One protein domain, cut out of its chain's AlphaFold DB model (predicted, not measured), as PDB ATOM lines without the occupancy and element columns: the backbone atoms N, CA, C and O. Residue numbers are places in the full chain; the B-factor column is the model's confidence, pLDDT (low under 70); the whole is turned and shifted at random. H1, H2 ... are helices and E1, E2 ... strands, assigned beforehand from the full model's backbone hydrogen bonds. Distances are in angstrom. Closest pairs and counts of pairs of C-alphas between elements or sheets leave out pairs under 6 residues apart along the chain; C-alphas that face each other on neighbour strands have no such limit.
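AT A GLANCE: This is residues 2 to 38, 153 to 192 and 216 to 270 of the 270 residues of the protein "tRNA-binding domain-containing protein" of Verrucomicrobia bacterium (UniProt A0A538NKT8). A small antiparallel sheet of three strands, with H2 over one face, makes one end of the domain, and the crossed pair H4 and H5 lies toward the other end. Short H1 lies near the middle, H3 meets the tip of H5, and beyond H5 the long stretch 216 to 234 swings out in an arc, of which residues 221 to 227 stand free. The printed part has 132 residues, with five named helices and three named strands in the order E1 H1 H2 E2 E3 H3 H4 H5; the sheet runs E1 E3 E2, and the class is mixed, helices and strands. The whole is compact, with a radius of gyration of the C-alphas of 15.9 A and spans of 48 by 38 by 27 A.

HOW THE PARTS SIT: Edge strand E1, residues 2 to 4, is antiparallel to inner strand E3, residues 154 to 160, with N 3 and O 157 2.9 A apart, within hydrogen-bond range. On the other side of E3 lies edge strand E2, residues 31 to 38, also antiparallel, with N 156 and O 36 2.8 A apart, within hydrogen-bond range. H1, residues 5 to 9, only grazes the sheet with residues 5 to 7. H2, residues 18 to 27, is on the sheet at a height of 9.5 A, making two layers, a helix on one face of a sheet; it runs along the strands, at 12 degrees to E2 on the local plane. E1, H1, H2 and E2 form a split strand-helix-strand unit, two strands running the same way with E3 between them, and its crossover is right-handed. H3, residues 171 to 182, touches H1 with residues 171 to 175 alone, closest at the C-alphas of Leu 8 and His 171, 5.9 A. H4, residues 235 to 243, only grazes the sheet with residues 240 to 243. H4 touches H5, residues 251 to 263, at a steep tilt of 54 degrees, the same way, closest at the C-alphas of Ile 241 and Phe 258, 6.0 A. H3 and H5 touch only at their ends, closest at the C-alphas of Phe 172 and Arg 263, 5.3 A. Every O i to N i+4 pair is within hydrogen-bond range in H1, H2, H3 and H4, and 7 of 9 are in H5.

IN THESE COORDINATES: E1 begins at C-alpha 2 (45.855, -109.176, -21.504). From first to last C-alpha, H2 measures 14.2 A, E2 20.3 A, E3 19.3 A, H3 16.1 A and H4 11.9 A. H5 measures 18.3 A and ends at C-alpha 263 (35.689, -110.905, -31.096).

THE WHOLE: The two C-alphas farthest apart are those of Leu 27 and Asn 227, 49.2 A. Residues 39 to 152 and 193 to 215 are not printed, with gaps of 5.8 A and 29.8 A between the C-alphas across the cuts. Of the links that are printed whole, none is long. pLDDT is under 70 at residues 188 to 192 and 264 to 270.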
ATOM      1  N   LYS A   2      45.426-110.552 -21.220       95.00
ATOM      2  CA  LYS A   2      45.855-109.176 -21.504       95.00
ATOM      3  C   LYS A   2      44.899-108.410 -22.429       95.00
ATOM      4  O   LYS A   2      44.558-108.918 -23.505       95.00
ATOM      5  N   PHE A   3      44.535-107.186 -22.042       95.75
ATOM      6  CA  PHE A   3      43.711-106.258 -22.830       95.75
ATOM      7  C   PHE A   3      44.363-104.888 -22.957       95.75
ATOM      8  O   PHE A   3      44.771-104.301 -21.965       95.75
ATOM      9  N   SER A   4      44.392-104.351 -24.173       95.06
ATOM     10  CA  SER A   4      44.797-102.967 -24.420       95.06
ATOM     11  C   SER A   4      43.637-102.019 -24.117       95.06
ATOM     12  O   SER A   4      42.550-102.159 -24.692       95.06
ATOM     13  N   VAL A   5      43.867-101.029 -23.251       95.06
ATOM     14  CA  VAL A   5      42.886 -99.978 -22.946       95.06
ATOM     15  C   VAL A   5      42.568 -99.167 -24.205       95.06
ATOM     16  O   VAL A   5      41.394 -98.924 -24.490       95.06
ATOM     17  N   ASN A   6      43.569 -98.818 -25.018       91.50
ATOM     18  CA  ASN A   6      43.340 -98.153 -26.306       91.50
ATOM     19  C   ASN A   6      42.455 -98.980 -27.242       91.50
ATOM     20  O   ASN A   6      41.564 -98.435 -27.892       91.50
ATOM     21  N   TRP A   7      42.654-100.295 -27.291       92.31
ATOM     22  CA  TRP A   7      41.831-101.159 -28.128       92.31
ATOM     23  C   TRP A   7      40.397-101.286 -27.590       92.31
ATOM     24  O   TRP A   7      39.454-101.325 -28.378       92.31
ATOM     25  N   LEU A   8      40.195-101.285 -26.270       93.88
ATOM     26  CA  LEU A   8      38.852-101.241 -25.678       93.88
ATOM     27  C   LEU A   8      38.103 -99.944 -26.032       93.88
ATOM     28  O   LEU A   8      36.914-100.010 -26.348       93.88
ATOM     29  N   ARG A   9      38.801 -98.796 -26.078       91.69
ATOM     30  CA  ARG A   9      38.222 -97.497 -26.487       91.69
ATOM     31  C   ARG A   9      37.647 -97.504 -27.904       91.69
ATOM     32  O   ARG A   9      36.751 -96.727 -28.202       91.69
ATOM     33  N   GLU A  10      38.110 -98.399 -28.778       90.12
ATOM     34  CA  GLU A  10      37.530 -98.554 -30.122       90.12
ATOM     35  C   GLU A  10      36.111 -99.145 -30.105       90.12
ATOM     36  O   GLU A  10      35.413 -99.092 -31.121       90.12
ATOM     37  N   PHE A  11      35.699 -99.752 -28.989       90.38
ATOM     38  CA  PHE A  11      34.406-100.417 -28.844       90.38
ATOM     39  C   PHE A  11      33.474 -99.726 -27.859       90.38
ATOM     40  O   PHE A  11      32.270 -99.880 -27.997       90.38
ATOM     41  N   VAL A  12      33.976 -99.019 -26.852       92.81
ATOM     42  CA  VAL A  12      33.130 -98.414 -25.817       92.81
ATOM     43  C   VAL A  12      33.854 -97.237 -25.176       92.81
ATOM     44  O   VAL A  12      35.069 -97.290 -24.979       92.81
ATOM     45  N   ASP A  13      33.117 -96.187 -24.811       91.31
ATOM     46  CA  ASP A  13      33.708 -95.108 -24.025       91.31
ATOM     47  C   ASP A  13      34.035 -95.622 -22.623       91.31
ATOM     48  O   ASP A  13      33.160 -96.073 -21.878       91.31
ATOM     49  N   LEU A  14      35.294 -95.505 -22.228       93.94
ATOM     50  CA  LEU A  14      35.765 -96.006 -20.942       93.94
ATOM     51  C   LEU A  14      35.541 -94.992 -19.806       93.94
ATOM     52  O   LEU A  14      35.252 -93.819 -20.066       93.94
ATOM     53  N   PRO A  15      35.645 -95.435 -18.541       92.81
ATOM     54  CA  PRO A  15      35.826 -94.551 -17.393       92.81
ATOM     55  C   PRO A  15      37.032 -93.601 -17.570       92.81
ATOM     56  O   PRO A  15      37.908 -93.858 -18.402       92.81
ATOM     57  N   PRO A  16      37.092 -92.495 -16.805       89.06
ATOM     58  CA  PRO A  16      38.095 -91.443 -16.999       89.06
ATOM     59  C   PRO A  16      39.530 -91.880 -16.672       89.06
ATOM     60  O   PRO A  16      40.473 -91.304 -17.213       89.06
ATOM     61  N   SER A  17      39.713 -92.891 -15.820       94.44
ATOM     62  CA  SER A  17      41.023 -93.428 -15.447       94.44
ATOM     63  C   SER A  17      41.056 -94.953 -15.535       94.44
ATOM     64  O   SER A  17      40.019 -95.619 -15.522       94.44
ATOM     65  N   VAL A  18      42.272 -95.500 -15.625       94.50
ATOM     66  CA  VAL A  18      42.505 -96.948 -15.565       94.50
ATOM     67  C   VAL A  18      42.081 -97.503 -14.207       94.50
ATOM     68  O   VAL A  18      41.442 -98.547 -14.177       94.50
ATOM     69  N   ASP A  19      42.337 -96.778 -13.116       94.94
ATOM     70  CA  ASP A  19      41.940 -97.201 -11.767       94.94
ATOM     71  C   ASP A  19      40.419 -97.316 -11.635       94.94
ATOM     72  O   ASP A  19      39.918 -98.328 -11.157       94.94
ATOM     73  N   ALA A  20      39.667 -96.336 -12.153       96.19
ATOM     74  CA  ALA A  20      38.205 -96.384 -12.147       96.19
ATOM     75  C   ALA A  20      37.664 -97.533 -13.014       96.19
ATOM     76  O   ALA A  20      36.642 -98.133 -12.691       96.19
ATOM     77  N   LEU A  21      38.336 -97.845 -14.127       96.69
ATOM     78  CA  LEU A  21      37.995 -99.005 -14.949       96.69
ATOM     79  C   LEU A  21      38.294-100.323 -14.225       96.69
ATOM     80  O   LEU A  21      37.478-101.240 -14.291       96.69
ATOM     81  N   ALA A  22      39.436-100.416 -13.549       95.88
ATOM     82  CA  ALA A  22      39.824-101.600 -12.800       95.88
ATOM     83  C   ALA A  22      38.873-101.850 -11.625       95.88
ATOM     84  O   ALA A  22      38.377-102.959 -11.472       95.88
ATOM     85  N   GLU A  23      38.546-100.810 -10.858       96.00
ATOM     86  CA  GLU A  23      37.573-100.880  -9.766       96.00
ATOM     87  C   GLU A  23      36.190-101.321 -10.267       96.00
ATOM     88  O   GLU A  23      35.594-102.242  -9.708       96.00
ATOM     89  N   LEU A  24      35.709-100.731 -11.369       96.56
ATOM     90  CA  LEU A  24      34.434-101.099 -11.988       96.56
ATOM     91  C   LEU A  24      34.379-102.585 -12.375       96.56
ATOM     92  O   LEU A  24      33.371-103.247 -12.133       96.56
ATOM     93  N   LEU A  25      35.445-103.097 -12.997       96.75
ATOM     94  CA  LEU A  25      35.534-104.496 -13.419       96.75
ATOM     95  C   LEU A  25      35.629-105.441 -12.215       96.75
ATOM     96  O   LEU A  25      34.886-106.423 -12.157       96.75
ATOM     97  N   THR A  26      36.450-105.106 -11.220       95.44
ATOM     98  CA  THR A  26      36.598-105.902  -9.994       95.44
ATOM     99  C   THR A  26      35.276-106.001  -9.229       95.44
ATOM    100  O   THR A  26      34.889-107.095  -8.822       95.44
ATOM    101  N   LEU A  27      34.515-104.903  -9.107       95.25
ATOM    102  CA  LEU A  27      33.176-104.910  -8.493       95.25
ATOM    103  C   LEU A  27      32.165-105.783  -9.259       95.25
ATOM    104  O   LEU A  27      31.215-106.288  -8.663       95.25
ATOM    105  N   ALA A  28      32.375-105.988 -10.560       94.19
ATOM    106  CA  ALA A  28      31.576-106.878 -11.400       94.19
ATOM    107  C   ALA A  28      32.070-108.341 -11.396       94.19
ATOM    108  O   ALA A  28      31.547-109.171 -12.144       94.19
ATOM    109  N   GLY A  29      33.063-108.675 -10.563       94.25
ATOM    110  CA  GLY A  29      33.640-110.018 -10.475       94.25
ATOM    111  C   GLY A  29      34.639-110.345 -11.590       94.25
ATOM    112  O   GLY A  29      34.849-111.520 -11.892       94.25
ATOM    113  N   VAL A  30      35.221-109.322 -12.222       96.12
ATOM    114  CA  VAL A  30      36.283-109.442 -13.229       96.12
ATOM    115  C   VAL A  30      37.567-108.861 -12.638       96.12
ATOM    116  O   VAL A  30      37.783-107.652 -12.670       96.12
ATOM    117  N   GLU A  31      38.397-109.725 -12.061       95.25
ATOM    118  CA  GLU A  31      39.579-109.314 -11.302       95.25
ATOM    119  C   GLU A  31      40.712-108.819 -12.212       95.25
ATOM    120  O   GLU A  31      41.018-109.412 -13.250       95.25
ATOM    121  N   ILE A  32      41.336-107.710 -11.811       96.38
ATOM    122  CA  ILE A  32      42.516-107.144 -12.467       96.38
ATOM    123  C   ILE A  32      43.748-107.522 -11.643       96.38
ATOM    124  O   ILE A  32      43.989-106.935 -10.590       96.38
ATOM    125  N   GLU A  33      44.546-108.465 -12.140       94.62
ATOM    126  CA  GLU A  33      45.794-108.899 -11.495       94.62
ATOM    127  C   GLU A  33      46.865-107.800 -11.538       94.62
ATOM    128  O   GLU A  33      47.716-107.693 -10.656       94.62
ATOM    129  N   GLY A  34      46.838-106.966 -12.580       94.12
ATOM    130  CA  GLY A  34      47.799-105.887 -12.721       94.12
ATOM    131  C   GLY A  34      47.570-105.008 -13.938       94.12
ATOM    132  O   GLY A  34      46.752-105.287 -14.818       94.12
ATOM    133  N   THR A  35      48.335-103.922 -13.986       93.75
ATOM    134  CA  THR A  35      48.387-103.022 -15.136       93.75
ATOM    135  C   THR A  35      49.834-102.810 -15.563       93.75
ATOM    136  O   THR A  35      50.733-102.666 -14.736       93.75
ATOM    137  N   GLU A  36      50.068-102.830 -16.870       89.69
ATOM    138  CA  GLU A  36      51.390-102.685 -17.477       89.69
ATOM    139  C   GLU A  36      51.361-101.463 -18.412       89.69
ATOM    140  O   GLU A  36      50.600-101.460 -19.389       89.69
ATOM    141  N   PRO A  37      52.136-100.397 -18.135       87.25
ATOM    142  CA  PRO A  37      52.264 -99.286 -19.065       87.25
ATOM    143  C   PRO A  37      53.012 -99.750 -20.318       87.25
ATOM    144  O   PRO A  37      53.986-100.496 -20.239       87.25
ATOM    145  N   ARG A  38      52.569 -99.286 -21.486       85.06
ATOM    146  CA  ARG A  38      53.188 -99.617 -22.769       85.06
ATOM    147  C   ARG A  38      53.270 -98.395 -23.675       85.06
ATOM    148  O   ARG A  38      52.511 -97.441 -23.528       85.06
ATOM    149  N   ALA A 153      51.171 -94.241 -26.132       87.00
ATOM    150  CA  ALA A 153      50.957 -94.631 -24.750       87.00
ATOM    151  C   ALA A 153      49.689 -95.483 -24.643       87.00
ATOM    152  O   ALA A 153      48.620 -95.108 -25.135       87.00
ATOM    153  N   ASP A 154      49.818 -96.625 -23.992       90.06
ATOM    154  CA  ASP A 154      48.732 -97.550 -23.730       90.06
ATOM    155  C   ASP A 154      48.901 -98.146 -22.335       90.06
ATOM    156  O   ASP A 154      49.977 -98.105 -21.733       90.06
ATOM    157  N   THR A 155      47.825 -98.725 -21.830       92.94
ATOM    158  CA  THR A 155      47.858 -99.511 -20.605       92.94
ATOM    159  C   THR A 155      47.300-100.879 -20.921       92.94
ATOM    160  O   THR A 155      46.220-101.002 -21.505       92.94
ATOM    161  N   ILE A 156      48.057-101.909 -20.565       94.38
ATOM    162  CA  ILE A 156      47.633-103.290 -20.715       94.38
ATOM    163  C   ILE A 156      47.093-103.758 -19.369       94.38
ATOM    164  O   ILE A 156      47.810-103.742 -18.375       94.38
ATOM    165  N   LEU A 157      45.822-104.146 -19.341       96.31
ATOM    166  CA  LEU A 157      45.194-104.777 -18.183       96.31
ATOM    167  C   LEU A 157      45.509-106.268 -18.228       96.31
ATOM    168  O   LEU A 157      45.240-106.893 -19.260       96.31
ATOM    169  N   ASP A 158      46.028-106.839 -17.143       96.00
ATOM    170  CA  ASP A 158      46.025-108.289 -16.958       96.00
ATOM    171  C   ASP A 158      44.823-108.691 -16.114       96.00
ATOM    172  O   ASP A 158      44.667-108.253 -14.978       96.00
ATOM    173  N   VAL A 159      43.926-109.454 -16.729       95.94
ATOM    174  CA  VAL A 159      42.596-109.739 -16.195       95.94
ATOM    175  C   VAL A 159      42.439-111.232 -15.957       95.94
ATOM    176  O   VAL A 159      42.571-112.021 -16.906       95.94
ATOM    177  N   GLU A 160      42.105-111.627 -14.736       95.19
ATOM    178  CA  GLU A 160      41.786-113.014 -14.421       95.19
ATOM    179  C   GLU A 160      40.352-113.319 -14.878       95.19
ATOM    180  O   GLU A 160      39.374-112.747 -14.397       95.19
ATOM    181  N   ILE A 161      40.215-114.200 -15.873       94.00
ATOM    182  CA  ILE A 161      38.907-114.582 -16.417       94.00
ATOM    183  C   ILE A 161      38.529-115.950 -15.873       94.00
ATOM    184  O   ILE A 161      39.141-116.963 -16.218       94.00
ATOM    185  N   THR A 162      37.473-115.976 -15.068       93.19
ATOM    186  CA  THR A 162      36.915-117.206 -14.513       93.19
ATOM    187  C   THR A 162      36.308-118.099 -15.609       93.19
ATOM    188  O   THR A 162      35.794-117.599 -16.617       93.19
ATOM    189  N   PRO A 163      36.321-119.441 -15.453       92.75
ATOM    190  CA  PRO A 163      35.891-120.369 -16.507       92.75
ATOM    191  C   PRO A 163      34.441-120.193 -16.986       92.75
ATOM    192  O   PRO A 163      34.122-120.522 -18.126       92.75
ATOM    193  N   ASN A 164      33.559-119.657 -16.140       93.69
ATOM    194  CA  ASN A 164      32.164-119.370 -16.481       93.69
ATOM    195  C   ASN A 164      31.991-118.128 -17.375       93.69
ATOM    196  O   ASN A 164      30.902-117.931 -17.912       93.69
ATOM    197  N   ARG A 165      33.032-117.303 -17.551       93.06
ATOM    198  CA  ARG A 165      33.004-116.045 -18.319       93.06
ATOM    199  C   ARG A 165      33.796-116.123 -19.627       93.06
ATOM    200  O   ARG A 165      34.564-115.228 -19.980       93.06
ATOM    201  N   GLY A 166      33.598-117.200 -20.392       91.75
ATOM    202  CA  GLY A 166      34.227-117.368 -21.711       91.75
ATOM    203  C   GLY A 166      33.902-116.242 -22.708       91.75
ATOM    204  O   GLY A 166      34.682-115.978 -23.626       91.75
ATOM    205  N   ASP A 167      32.795-115.526 -22.498       92.00
ATOM    206  CA  ASP A 167      32.410-114.325 -23.243       92.00
ATOM    207  C   ASP A 167      33.451-113.200 -23.145       92.00
ATOM    208  O   ASP A 167      33.635-112.460 -24.114       92.00
ATOM    209  N   LEU A 168      34.188-113.113 -22.033       94.81
ATOM    210  CA  LEU A 168      35.181-112.069 -21.782       94.81
ATOM    211  C   LEU A 168      36.541-112.348 -22.431       94.81
ATOM    212  O   LEU A 168      37.422-111.500 -22.386       94.81
ATOM    213  N   LEU A 169      36.733-113.473 -23.127       94.38
ATOM    214  CA  LEU A 169      38.009-113.841 -23.763       94.38
ATOM    215  C   LEU A 169      38.317-113.067 -25.072       94.38
ATOM    216  O   LEU A 169      39.074-113.540 -25.931       94.38
ATOM    217  N   SER A 170      37.748-111.867 -25.242       94.12
ATOM    218  CA  SER A 170      38.090-110.899 -26.296       94.12
ATOM    219  C   SER A 170      37.788-109.461 -25.905       94.12
ATOM    220  O   SER A 170      36.941-109.207 -25.053       94.12
ATOM    221  N   HIS A 171      38.439-108.511 -26.585       94.25
ATOM    222  CA  HIS A 171      38.229-107.079 -26.352       94.25
ATOM    223  C   HIS A 171      36.770-106.681 -26.555       94.25
ATOM    224  O   HIS A 171      36.250-105.884 -25.789       94.25
ATOM    225  N   PHE A 172      36.086-107.255 -27.549       93.31
ATOM    226  CA  PHE A 172      34.664-106.987 -27.744       93.31
ATOM    227  C   PHE A 172      33.800-107.540 -26.604       93.31
ATOM    228  O   PHE A 172      32.850-106.879 -26.198       93.31
ATOM    229  N   GLY A 173      34.123-108.727 -26.087       93.88
ATOM    230  CA  GLY A 173      33.441-109.312 -24.933       93.88
ATOM    231  C   GLY A 173      33.566-108.445 -23.686       93.88
ATOM    232  O   GLY A 173      32.560-108.028 -23.120       93.88
ATOM    233  N   LEU A 174      34.797-108.072 -23.334       95.44
ATOM    234  CA  LEU A 174      35.054-107.190 -22.197       95.44
ATOM    235  C   LEU A 174      34.451-105.789 -22.399       95.44
ATOM    236  O   LEU A 174      33.857-105.235 -21.481       95.44
ATOM    237  N   ALA A 175      34.511-105.233 -23.613       94.69
ATOM    238  CA  ALA A 175      33.863-103.960 -23.926       94.69
ATOM    239  C   ALA A 175      32.335-104.010 -23.758       94.69
ATOM    240  O   ALA A 175      31.737-103.015 -23.353       94.69
ATOM    241  N   ARG A 176      31.695-105.154 -24.043       94.12
ATOM    242  CA  ARG A 176      30.261-105.353 -23.774       94.12
ATOM    243  C   ARG A 176      29.943-105.343 -22.288       94.12
ATOM    244  O   ARG A 176      28.940-104.741 -21.919       94.12
ATOM    245  N   GLU A 177      30.784-105.966 -21.474       95.31
ATOM    246  CA  GLU A 177      30.639-105.927 -20.018       95.31
ATOM    247  C   GLU A 177      30.746-104.488 -19.505       95.31
ATOM    248  O   GLU A 177      29.838-103.990 -18.845       95.31
ATOM    249  N   ILE A 178      31.798-103.770 -19.910       95.88
ATOM    250  CA  ILE A 178      32.017-102.370 -19.520       95.88
ATOM    251  C   ILE A 178      30.832-101.495 -19.943       95.88
ATOM    252  O   ILE A 178      30.373-100.651 -19.174       95.88
ATOM    253  N   ALA A 179      30.306-101.693 -21.152       94.56
ATOM    254  CA  ALA A 179      29.142-100.956 -21.628       94.56
ATOM    255  C   ALA A 179      27.890-101.222 -20.782       94.56
ATOM    256  O   ALA A 179      27.174-100.276 -20.455       94.56
ATOM    257  N   ALA A 180      27.651-102.476 -20.385       94.31
ATOM    258  CA  ALA A 180      26.539-102.830 -19.507       94.31
ATOM    259  C   ALA A 180      26.679-102.174 -18.123       94.31
ATOM    260  O   ALA A 180      25.715-101.598 -17.621       94.31
ATOM    261  N   LEU A 181      27.886-102.182 -17.551       95.56
ATOM    262  CA  LEU A 181      28.180-101.589 -16.241       95.56
ATOM    263  C   LEU A 181      28.110-100.054 -16.236       95.56
ATOM    264  O   LEU A 181      27.796 -99.449 -15.217       95.56
ATOM    265  N   THR A 182      28.392 -99.414 -17.373       93.62
ATOM    266  CA  THR A 182      28.412 -97.945 -17.502       93.62
ATOM    267  C   THR A 182      27.158 -97.363 -18.152       93.62
ATOM    268  O   THR A 182      27.090 -96.152 -18.360       93.62
ATOM    269  N   ASN A 183      26.166 -98.202 -18.475       92.38
ATOM    270  CA  ASN A 183      24.974 -97.829 -19.241       92.38
ATOM    271  C   ASN A 183      25.312 -97.115 -20.567       92.38
ATOM    272  O   ASN A 183      24.705 -96.109 -20.942       92.38
ATOM    273  N   LYS A 184      26.325 -97.630 -21.268       90.12
ATOM    274  CA  LYS A 184      26.795 -97.118 -22.557       90.12
ATOM    275  C   LYS A 184      26.473 -98.085 -23.685       90.12
ATOM    276  O   LYS A 184      26.137 -99.249 -23.481       90.12
ATOM    277  N   ILE A 185      26.600 -97.593 -24.912       86.12
ATOM    278  CA  ILE A 185      26.410 -98.397 -26.114       86.12
ATOM    279  C   ILE A 185      27.777 -98.853 -26.609       86.12
ATOM    280  O   ILE A 185      28.682 -98.047 -26.802       86.12
ATOM    281  N   VAL A 186      27.911-100.153 -26.867       84.50
ATOM    282  CA  VAL A 186      29.090-100.678 -27.555       84.50
ATOM    283  C   VAL A 186      29.039-100.230 -29.012       84.50
ATOM    284  O   VAL A 186      28.123-100.593 -29.759       84.50
ATOM    285  N   GLY A 187      30.044 -99.470 -29.432       72.94
ATOM    286  CA  GLY A 187      30.329 -99.185 -30.823       72.94
ATOM    287  C   GLY A 187      30.379-100.483 -31.617       72.94
ATOM    288  O   GLY A 187      31.067-101.445 -31.260       72.94
ATOM    289  N   GLN A 188      29.612-100.544 -32.706       62.12
ATOM    290  CA  GLN A 188      29.602-101.754 -33.510       62.12
ATOM    291  C   GLN A 188      31.012-101.999 -34.053       62.12
ATOM    292  O   GLN A 188      31.570-101.111 -34.700       62.12
ATOM    293  N   PRO A 189      31.597-103.194 -33.849       57.62
ATOM    294  CA  PRO A 189      32.897-103.522 -34.401       57.62
ATOM    295  C   PRO A 189      32.771-103.396 -35.911       57.62
ATOM    296  O   PRO A 189      32.099-104.253 -36.479       57.62
ATOM    297  N   HIS A 190      33.351-102.328 -36.487       49.44
ATOM    298  CA  HIS A 190      33.270-101.906 -37.891       49.44
ATOM    299  C   HIS A 190      32.439-102.893 -38.711       49.44
ATOM    300  O   HIS A 190      32.942-103.968 -39.066       49.44
ATOM    301  N   ARG A 191      31.138-102.605 -38.889       41.75
ATOM    302  CA  ARG A 191      30.294-103.401 -39.782       41.75
ATOM    303  C   ARG A 191      31.086-103.450 -41.084       41.75
ATOM    304  O   ARG A 191      31.272-102.407 -41.705       41.75
ATOM    305  N   LEU A 192      31.627-104.619 -41.446       38.66
ATOM    306  CA  LEU A 192      32.131-104.820 -42.799       38.66
ATOM    307  C   LEU A 192      31.021-104.274 -43.693       38.66
ATOM    308  O   LEU A 192      29.868-104.650 -43.428       38.66
ATOM    309  N   GLU A 216      30.051-132.818 -31.320       90.44
ATOM    310  CA  GLU A 216      31.293-132.162 -30.908       90.44
ATOM    311  C   GLU A 216      31.621-130.951 -31.793       90.44
ATOM    312  O   GLU A 216      32.245-129.988 -31.351       90.44
ATOM    313  N   CYS A 217      31.194-130.983 -33.058       83.69
ATOM    314  CA  CYS A 217      31.386-129.912 -34.030       83.69
ATOM    315  C   CYS A 217      30.037-129.518 -34.658       83.69
ATOM    316  O   CYS A 217      29.773-129.824 -35.824       83.69
ATOM    317  N   PRO A 218      29.166-128.815 -33.908       82.62
ATOM    318  CA  PRO A 218      27.843-128.419 -34.399       82.62
ATOM    319  C   PRO A 218      27.913-127.376 -35.523       82.62
ATOM    320  O   PRO A 218      26.951-127.187 -36.267       82.62
ATOM    321  N   PHE A 219      29.050-126.688 -35.663       82.31
ATOM    322  CA  PHE A 219      29.269-125.682 -36.691       82.31
ATOM    323  C   PHE A 219      30.713-125.700 -37.192       82.31
ATOM    324  O   PHE A 219      31.659-125.595 -36.412       82.31
ATOM    325  N   TYR A 220      30.874-125.747 -38.514       83.06
ATOM    326  CA  TYR A 220      32.154-125.574 -39.187       83.06
ATOM    327  C   TYR A 220      31.970-124.690 -40.417       83.06
ATOM    328  O   TYR A 220      31.069-124.906 -41.229       83.06
ATOM    329  N   SER A 221      32.850-123.705 -40.584       82.44
ATOM    330  CA  SER A 221      32.888-122.876 -41.787       82.44
ATOM    331  C   SER A 221      34.309-122.805 -42.321       82.44
ATOM    332  O   SER A 221      35.255-122.636 -41.554       82.44
ATOM    333  N   ALA A 222      34.447-122.888 -43.639       83.25
ATOM    334  CA  ALA A 222      35.710-122.689 -44.327       83.25
ATOM    335  C   ALA A 222      35.514-121.747 -45.511       83.25
ATOM    336  O   ALA A 222      34.473-121.742 -46.172       83.25
ATOM    337  N   ARG A 223      36.542-120.948 -45.795       82.81
ATOM    338  CA  ARG A 223      36.596-120.074 -46.965       82.81
ATOM    339  C   ARG A 223      37.964-120.208 -47.616       82.81
ATOM    340  O   ARG A 223      38.977-119.952 -46.975       82.81
ATOM    341  N   LYS A 224      37.987-120.584 -48.896       83.69
ATOM    342  CA  LYS A 224      39.217-120.600 -49.693       83.69
ATOM    343  C   LYS A 224      39.532-119.180 -50.153       83.69
ATOM    344  O   LYS A 224      38.687-118.532 -50.766       83.69
ATOM    345  N   ILE A 225      40.748-118.721 -49.878       86.75
ATOM    346  CA  ILE A 225      41.279-117.445 -50.359       86.75
ATOM    347  C   ILE A 225      42.509-117.776 -51.208       86.75
ATOM    348  O   ILE A 225      43.469-118.356 -50.707       86.75
ATOM    349  N   GLY A 226      42.432-117.504 -52.511       87.62
ATOM    350  CA  GLY A 226      43.524-117.744 -53.457       87.62
ATOM    351  C   GLY A 226      44.441-116.531 -53.608       87.62
ATOM    352  O   GLY A 226      44.090-115.433 -53.183       87.62
ATOM    353  N   ASN A 227      45.589-116.733 -54.262       92.38
ATOM    354  CA  ASN A 227      46.530-115.674 -54.651       92.38
ATOM    355  C   ASN A 227      47.058-114.833 -53.475       92.38
ATOM    356  O   ASN A 227      47.217-113.619 -53.579       92.38
ATOM    357  N   LEU A 228      47.334-115.485 -52.342       91.31
ATOM    358  CA  LEU A 228      47.925-114.843 -51.172       91.31
ATOM    359  C   LEU A 228      49.453-114.890 -51.233       91.31
ATOM    360  O   LEU A 228      50.039-115.925 -51.548       91.31
ATOM    361  N   LYS A 229      50.094-113.783 -50.853       94.44
ATOM    362  CA  LYS A 229      51.532-113.730 -50.574       94.44
ATOM    363  C   LYS A 229      51.745-113.769 -49.064       94.44
ATOM    364  O   LYS A 229      51.230-112.905 -48.353       94.44
ATOM    365  N   VAL A 230      52.507-114.750 -48.587       95.81
ATOM    366  CA  VAL A 230      52.958-114.784 -47.190       95.81
ATOM    367  C   VAL A 230      54.038-113.722 -47.017       95.81
ATOM    368  O   VAL A 230      55.023-113.706 -47.757       95.81
ATOM    369  N   ALA A 231      53.827-112.811 -46.077       94.06
ATOM    370  CA  ALA A 231      54.722-111.693 -45.809       94.06
ATOM    371  C   ALA A 231      54.600-111.259 -44.339       94.06
ATOM    372  O   ALA A 231      53.636-111.644 -43.669       94.06
ATOM    373  N   PRO A 232      55.541-110.449 -43.824       91.12
ATOM    374  CA  PRO A 232      55.364-109.786 -42.540       91.12
ATOM    375  C   PRO A 232      54.038-109.021 -42.479       91.12
ATOM    376  O   PRO A 232      53.579-108.457 -43.476       91.12
ATOM    377  N   SER A 233      53.417-109.015 -41.304       92.25
ATOM    378  CA  SER A 233      52.189-108.259 -41.078       92.25
ATOM    379  C   SER A 233      52.430-106.755 -41.158       92.25
ATOM    380  O   SER A 233      53.497-106.286 -40.755       92.25
ATOM    381  N   PRO A 234      51.435-105.974 -41.612       88.06
ATOM    382  CA  PRO A 234      51.511-104.524 -41.525       88.06
ATOM    383  C   PRO A 234      51.661-104.077 -40.064       88.06
ATOM    384  O   PRO A 234      51.129-104.718 -39.151       88.06
ATOM    385  N   ALA A 235      52.364-102.961 -39.854       81.06
ATOM    386  CA  ALA A 235      52.785-102.497 -38.530       81.06
ATOM    387  C   ALA A 235      51.624-102.382 -37.527       81.06
ATOM    388  O   ALA A 235      51.754-102.825 -36.391       81.06
ATOM    389  N   TRP A 236      50.460-101.884 -37.961       85.56
ATOM    390  CA  TRP A 236      49.277-101.758 -37.102       85.56
ATOM    391  C   TRP A 236      48.776-103.110 -36.568       85.56
ATOM    392  O   TRP A 236      48.347-103.202 -35.421       85.56
ATOM    393  N   LEU A 237      48.819-104.164 -37.393       89.19
ATOM    394  CA  LEU A 237      48.325-105.490 -37.020       89.19
ATOM    395  C   LEU A 237      49.281-106.128 -36.020       89.19
ATOM    396  O   LEU A 237      48.842-106.636 -34.991       89.19
ATOM    397  N   ARG A 238      50.582-106.032 -36.316       87.25
ATOM    398  CA  ARG A 238      51.662-106.480 -35.439       87.25
ATOM    399  C   ARG A 238      51.582-105.795 -34.074       87.25
ATOM    400  O   ARG A 238      51.483-106.488 -33.068       87.25
ATOM    401  N   ALA A 239      51.503-104.464 -34.051       83.00
ATOM    402  CA  ALA A 239      51.404-103.686 -32.819       83.00
ATOM    403  C   ALA A 239      50.198-104.102 -31.958       83.00
ATOM    404  O   ALA A 239      50.334-104.250 -30.746       83.00
ATOM    405  N   LYS A 240      49.034-104.361 -32.571       88.06
ATOM    406  CA  LYS A 240      47.821-104.778 -31.844       88.06
ATOM    407  C   LYS A 240      47.890-106.177 -31.237       88.06
ATOM    408  O   LYS A 240      47.349-106.387 -30.159       88.06
ATOM    409  N   ILE A 241      48.468-107.162 -31.923       91.50
ATOM    410  CA  ILE A 241      48.566-108.516 -31.347       91.50
ATOM    411  C   ILE A 241      49.697-108.593 -30.318       91.50
ATOM    412  O   ILE A 241      49.542-109.237 -29.279       91.50
ATOM    413  N   GLU A 242      50.790-107.868 -30.559       87.94
ATOM    414  CA  GLU A 242      51.916-107.799 -29.634       87.94
ATOM    415  C   GLU A 242      51.544-107.038 -28.360       87.94
ATOM    416  O   GLU A 242      52.037-107.418 -27.295       87.94
ATOM    417  N   SER A 243      50.639-106.044 -28.428       85.31
ATOM    418  CA  SER A 243      50.129-105.324 -27.246       85.31
ATOM    419  C   SER A 243      49.490-106.254 -26.215       85.31
ATOM    420  O   SER A 243      49.591-106.004 -25.019       85.31
ATOM    421  N   VAL A 244      48.935-107.386 -26.658       90.06
ATOM    422  CA  VAL A 244      48.302-108.397 -25.799       90.06
ATOM    423  C   VAL A 244      49.113-109.687 -25.664       90.06
ATOM    424  O   VAL A 244      48.566-110.754 -25.379       90.06
ATOM    425  N   GLY A 245      50.431-109.589 -25.867       86.69
ATOM    426  CA  GLY A 245      51.389-110.663 -25.593       86.69
ATOM    427  C   GLY A 245      51.487-111.739 -26.678       86.69
ATOM    428  O   GLY A 245      52.083-112.787 -26.436       86.69
ATOM    429  N   ILE A 246      50.926-111.517 -27.871       91.00
ATOM    430  CA  ILE A 246      51.065-112.445 -29.000       91.00
ATOM    431  C   ILE A 246      52.188-111.965 -29.916       91.00
ATOM    432  O   ILE A 246      52.082-110.921 -30.553       91.00
ATOM    433  N   ARG A 247      53.243-112.771 -30.043       89.31
ATOM    434  CA  ARG A 247      54.325-112.533 -31.006       89.31
ATOM    435  C   ARG A 247      53.811-112.655 -32.446       89.31
ATOM    436  O   ARG A 247      53.201-113.665 -32.799       89.31
ATOM    437  N   SER A 248      54.112-111.653 -33.270       90.06
ATOM    438  CA  SER A 248      53.822-111.665 -34.708       90.06
ATOM    439  C   SER A 248      54.664-112.709 -35.450       90.06
ATOM    440  O   SER A 248      55.839-112.919 -35.135       90.06
ATOM    441  N   ILE A 249      54.049-113.378 -36.429       92.44
ATOM    442  CA  ILE A 249      54.690-114.403 -37.264       92.44
ATOM    443  C   ILE A 249      54.615-114.003 -38.740       92.44
ATOM    444  O   ILE A 249      55.643-113.852 -39.397       92.44
ATOM    445  N   ASN A 250      53.405-113.864 -39.282       93.94
ATOM    446  CA  ASN A 250      53.158-113.424 -40.656       93.94
ATOM    447  C   ASN A 250      51.705-112.965 -40.815       93.94
ATOM    448  O   ASN A 250      50.849-113.260 -39.981       93.94
ATOM    449  N   ASN A 251      51.415-112.317 -41.939       94.19
ATOM    450  CA  ASN A 251      50.106-111.760 -42.264       94.19
ATOM    451  C   ASN A 251      48.922-112.745 -42.180       94.19
ATOM    452  O   ASN A 251      47.796-112.297 -41.971       94.19
ATOM    453  N   ILE A 252      49.140-114.058 -42.314       94.81
ATOM    454  CA  ILE A 252      48.079-115.078 -42.239       94.81
ATOM    455  C   ILE A 252      47.814-115.515 -40.793       94.81
ATOM    456  O   ILE A 252      46.659-115.621 -40.376       94.81
ATOM    457  N   VAL A 253      48.864-115.778 -40.016       95.06
ATOM    458  CA  VAL A 253      48.715-116.192 -38.611       95.06
ATOM    459  C   VAL A 253      48.272-115.012 -37.747       95.06
ATOM    460  O   VAL A 253      47.434-115.143 -36.858       95.06
ATOM    461  N   ASP A 254      48.778-113.825 -38.045       94.94
ATOM    462  CA  ASP A 254      48.512-112.642 -37.238       94.94
ATOM    463  C   ASP A 254      47.075-112.150 -37.410       94.94
ATOM    464  O   ASP A 254      46.455-111.723 -36.436       94.94
ATOM    465  N   ILE A 255      46.502-112.262 -38.617       94.12
ATOM    466  CA  ILE A 255      45.107-111.867 -38.836       94.12
ATOM    467  C   ILE A 255      44.134-112.811 -38.119       94.12
ATOM    468  O   ILE A 255      43.115-112.348 -37.601       94.12
ATOM    469  N   SER A 256      44.440-114.111 -38.025       93.12
ATOM    470  CA  SER A 256      43.597-115.055 -37.282       93.12
ATOM    471  C   SER A 256      43.674-114.797 -35.773       93.12
ATOM    472  O   SER A 256      42.633-114.672 -35.124       93.12
ATOM    473  N   ASN A 257      44.880-114.583 -35.236       94.06
ATOM    474  CA  ASN A 257      45.096-114.180 -33.843       94.06
ATOM    475  C   ASN A 257      44.382-112.865 -33.506       94.06
ATOM    476  O   ASN A 257      43.709-112.762 -32.475       94.06
ATOM    477  N   PHE A 258      44.465-111.877 -34.398       94.19
ATOM    478  CA  PHE A 258      43.757-110.612 -34.251       94.19
ATOM    479  C   PHE A 258      42.242-110.807 -34.186       94.19
ATOM    480  O   PHE A 258      41.601-110.251 -33.297       94.19
ATOM    481  N   VAL A 259      41.651-111.623 -35.068       91.19
ATOM    482  CA  VAL A 259      40.202-111.899 -35.046       91.19
ATOM    483  C   VAL A 259      39.783-112.588 -33.744       91.19
ATOM    484  O   VAL A 259      38.775-112.187 -33.150       91.19
ATOM    485  N   ILE A 260      40.569-113.558 -33.261       91.00
ATOM    486  CA  ILE A 260      40.332-114.236 -31.976       91.00
ATOM    487  C   ILE A 260      40.317-113.216 -30.833       91.00
ATOM    488  O   ILE A 260      39.346-113.158 -30.080       91.00
ATOM    489  N   LYS A 261      41.340-112.360 -30.729       92.25
ATOM    490  CA  LYS A 261      41.430-111.353 -29.659       92.25
ATOM    491  C   LYS A 261      40.425-110.217 -29.799       92.25
ATOM    492  O   LYS A 261      40.041-109.624 -28.789       92.25
ATOM    493  N   ARG A 262      39.969-109.929 -31.020       89.31
ATOM    494  CA  ARG A 262      38.974-108.891 -31.286       89.31
ATOM    495  C   ARG A 262      37.572-109.308 -30.861       89.31
ATOM    496  O   ARG A 262      36.898-108.500 -30.236       89.31
ATOM    497  N   ARG A 263      37.108-110.507 -31.238       81.00
ATOM    498  CA  ARG A 263      35.689-110.905 -31.096       81.00
ATOM    499  C   ARG A 263      35.431-112.248 -30.407       81.00
ATOM    500  O   ARG A 263      34.267-112.590 -30.269       81.00
ATOM    501  N   HIS A 264      36.466-113.003 -30.035       67.94
ATOM    502  CA  HIS A 264      36.356-114.376 -29.532       67.94
ATOM    503  C   HIS A 264      35.389-115.218 -30.376       67.94
ATOM    504  O   HIS A 264      34.292-115.565 -29.958       67.94
ATOM    505  N   GLN A 265      35.781-115.549 -31.606       53.50
ATOM    506  CA  GLN A 265      35.072-116.578 -32.370       53.50
ATOM    507  C   GLN A 265      35.614-117.956 -31.981       53.50
ATOM    508  O   GLN A 265      36.341-118.591 -32.742       53.50
ATOM    509  N   ARG A 266      35.287-118.407 -30.772       44.50
ATOM    510  CA  ARG A 266      35.243-119.838 -30.465       44.50
ATOM    511  C   ARG A 266      33.805-120.187 -30.126       44.50
ATOM    512  O   ARG A 266      33.108-119.384 -29.511       44.50
ATOM    513  N   SER A 267      33.363-121.347 -30.601       34.31
ATOM    514  CA  SER A 267      32.048-121.883 -30.267       34.31
ATOM    515  C   SER A 267      31.865-121.847 -28.747       34.31
ATOM    516  O   SER A 267      32.743-122.344 -28.038       34.31
ATOM    517  N   PRO A 268      30.780-121.243 -28.236       30.02
ATOM    518  CA  PRO A 268      30.450-121.365 -26.830       30.02
ATOM    519  C   PRO A 268      30.060-122.822 -26.561       30.02
ATOM    520  O   PRO A 268      29.144-123.331 -27.200       30.02
ATOM    521  N   GLY A 269      30.763-123.464 -25.628       33.47
ATOM    522  CA  GLY A 269      30.362-124.736 -25.023       33.47
ATOM    523  C   GLY A 269      30.715-125.993 -25.822       33.47
ATOM    524  O   GLY A 269      30.131-126.269 -26.868       33.47
ATOM    525  N   ALA A 270      31.648-126.768 -25.269       30.50
ATOM    526  CA  ALA A 270      31.441-128.205 -25.117       30.50
ATOM    527  C   ALA A 270      30.602-128.430 -23.849       30.50
ATOM    528  O   ALA A 270      30.730-127.580 -22.934       30.50
TER     529      ALA A 270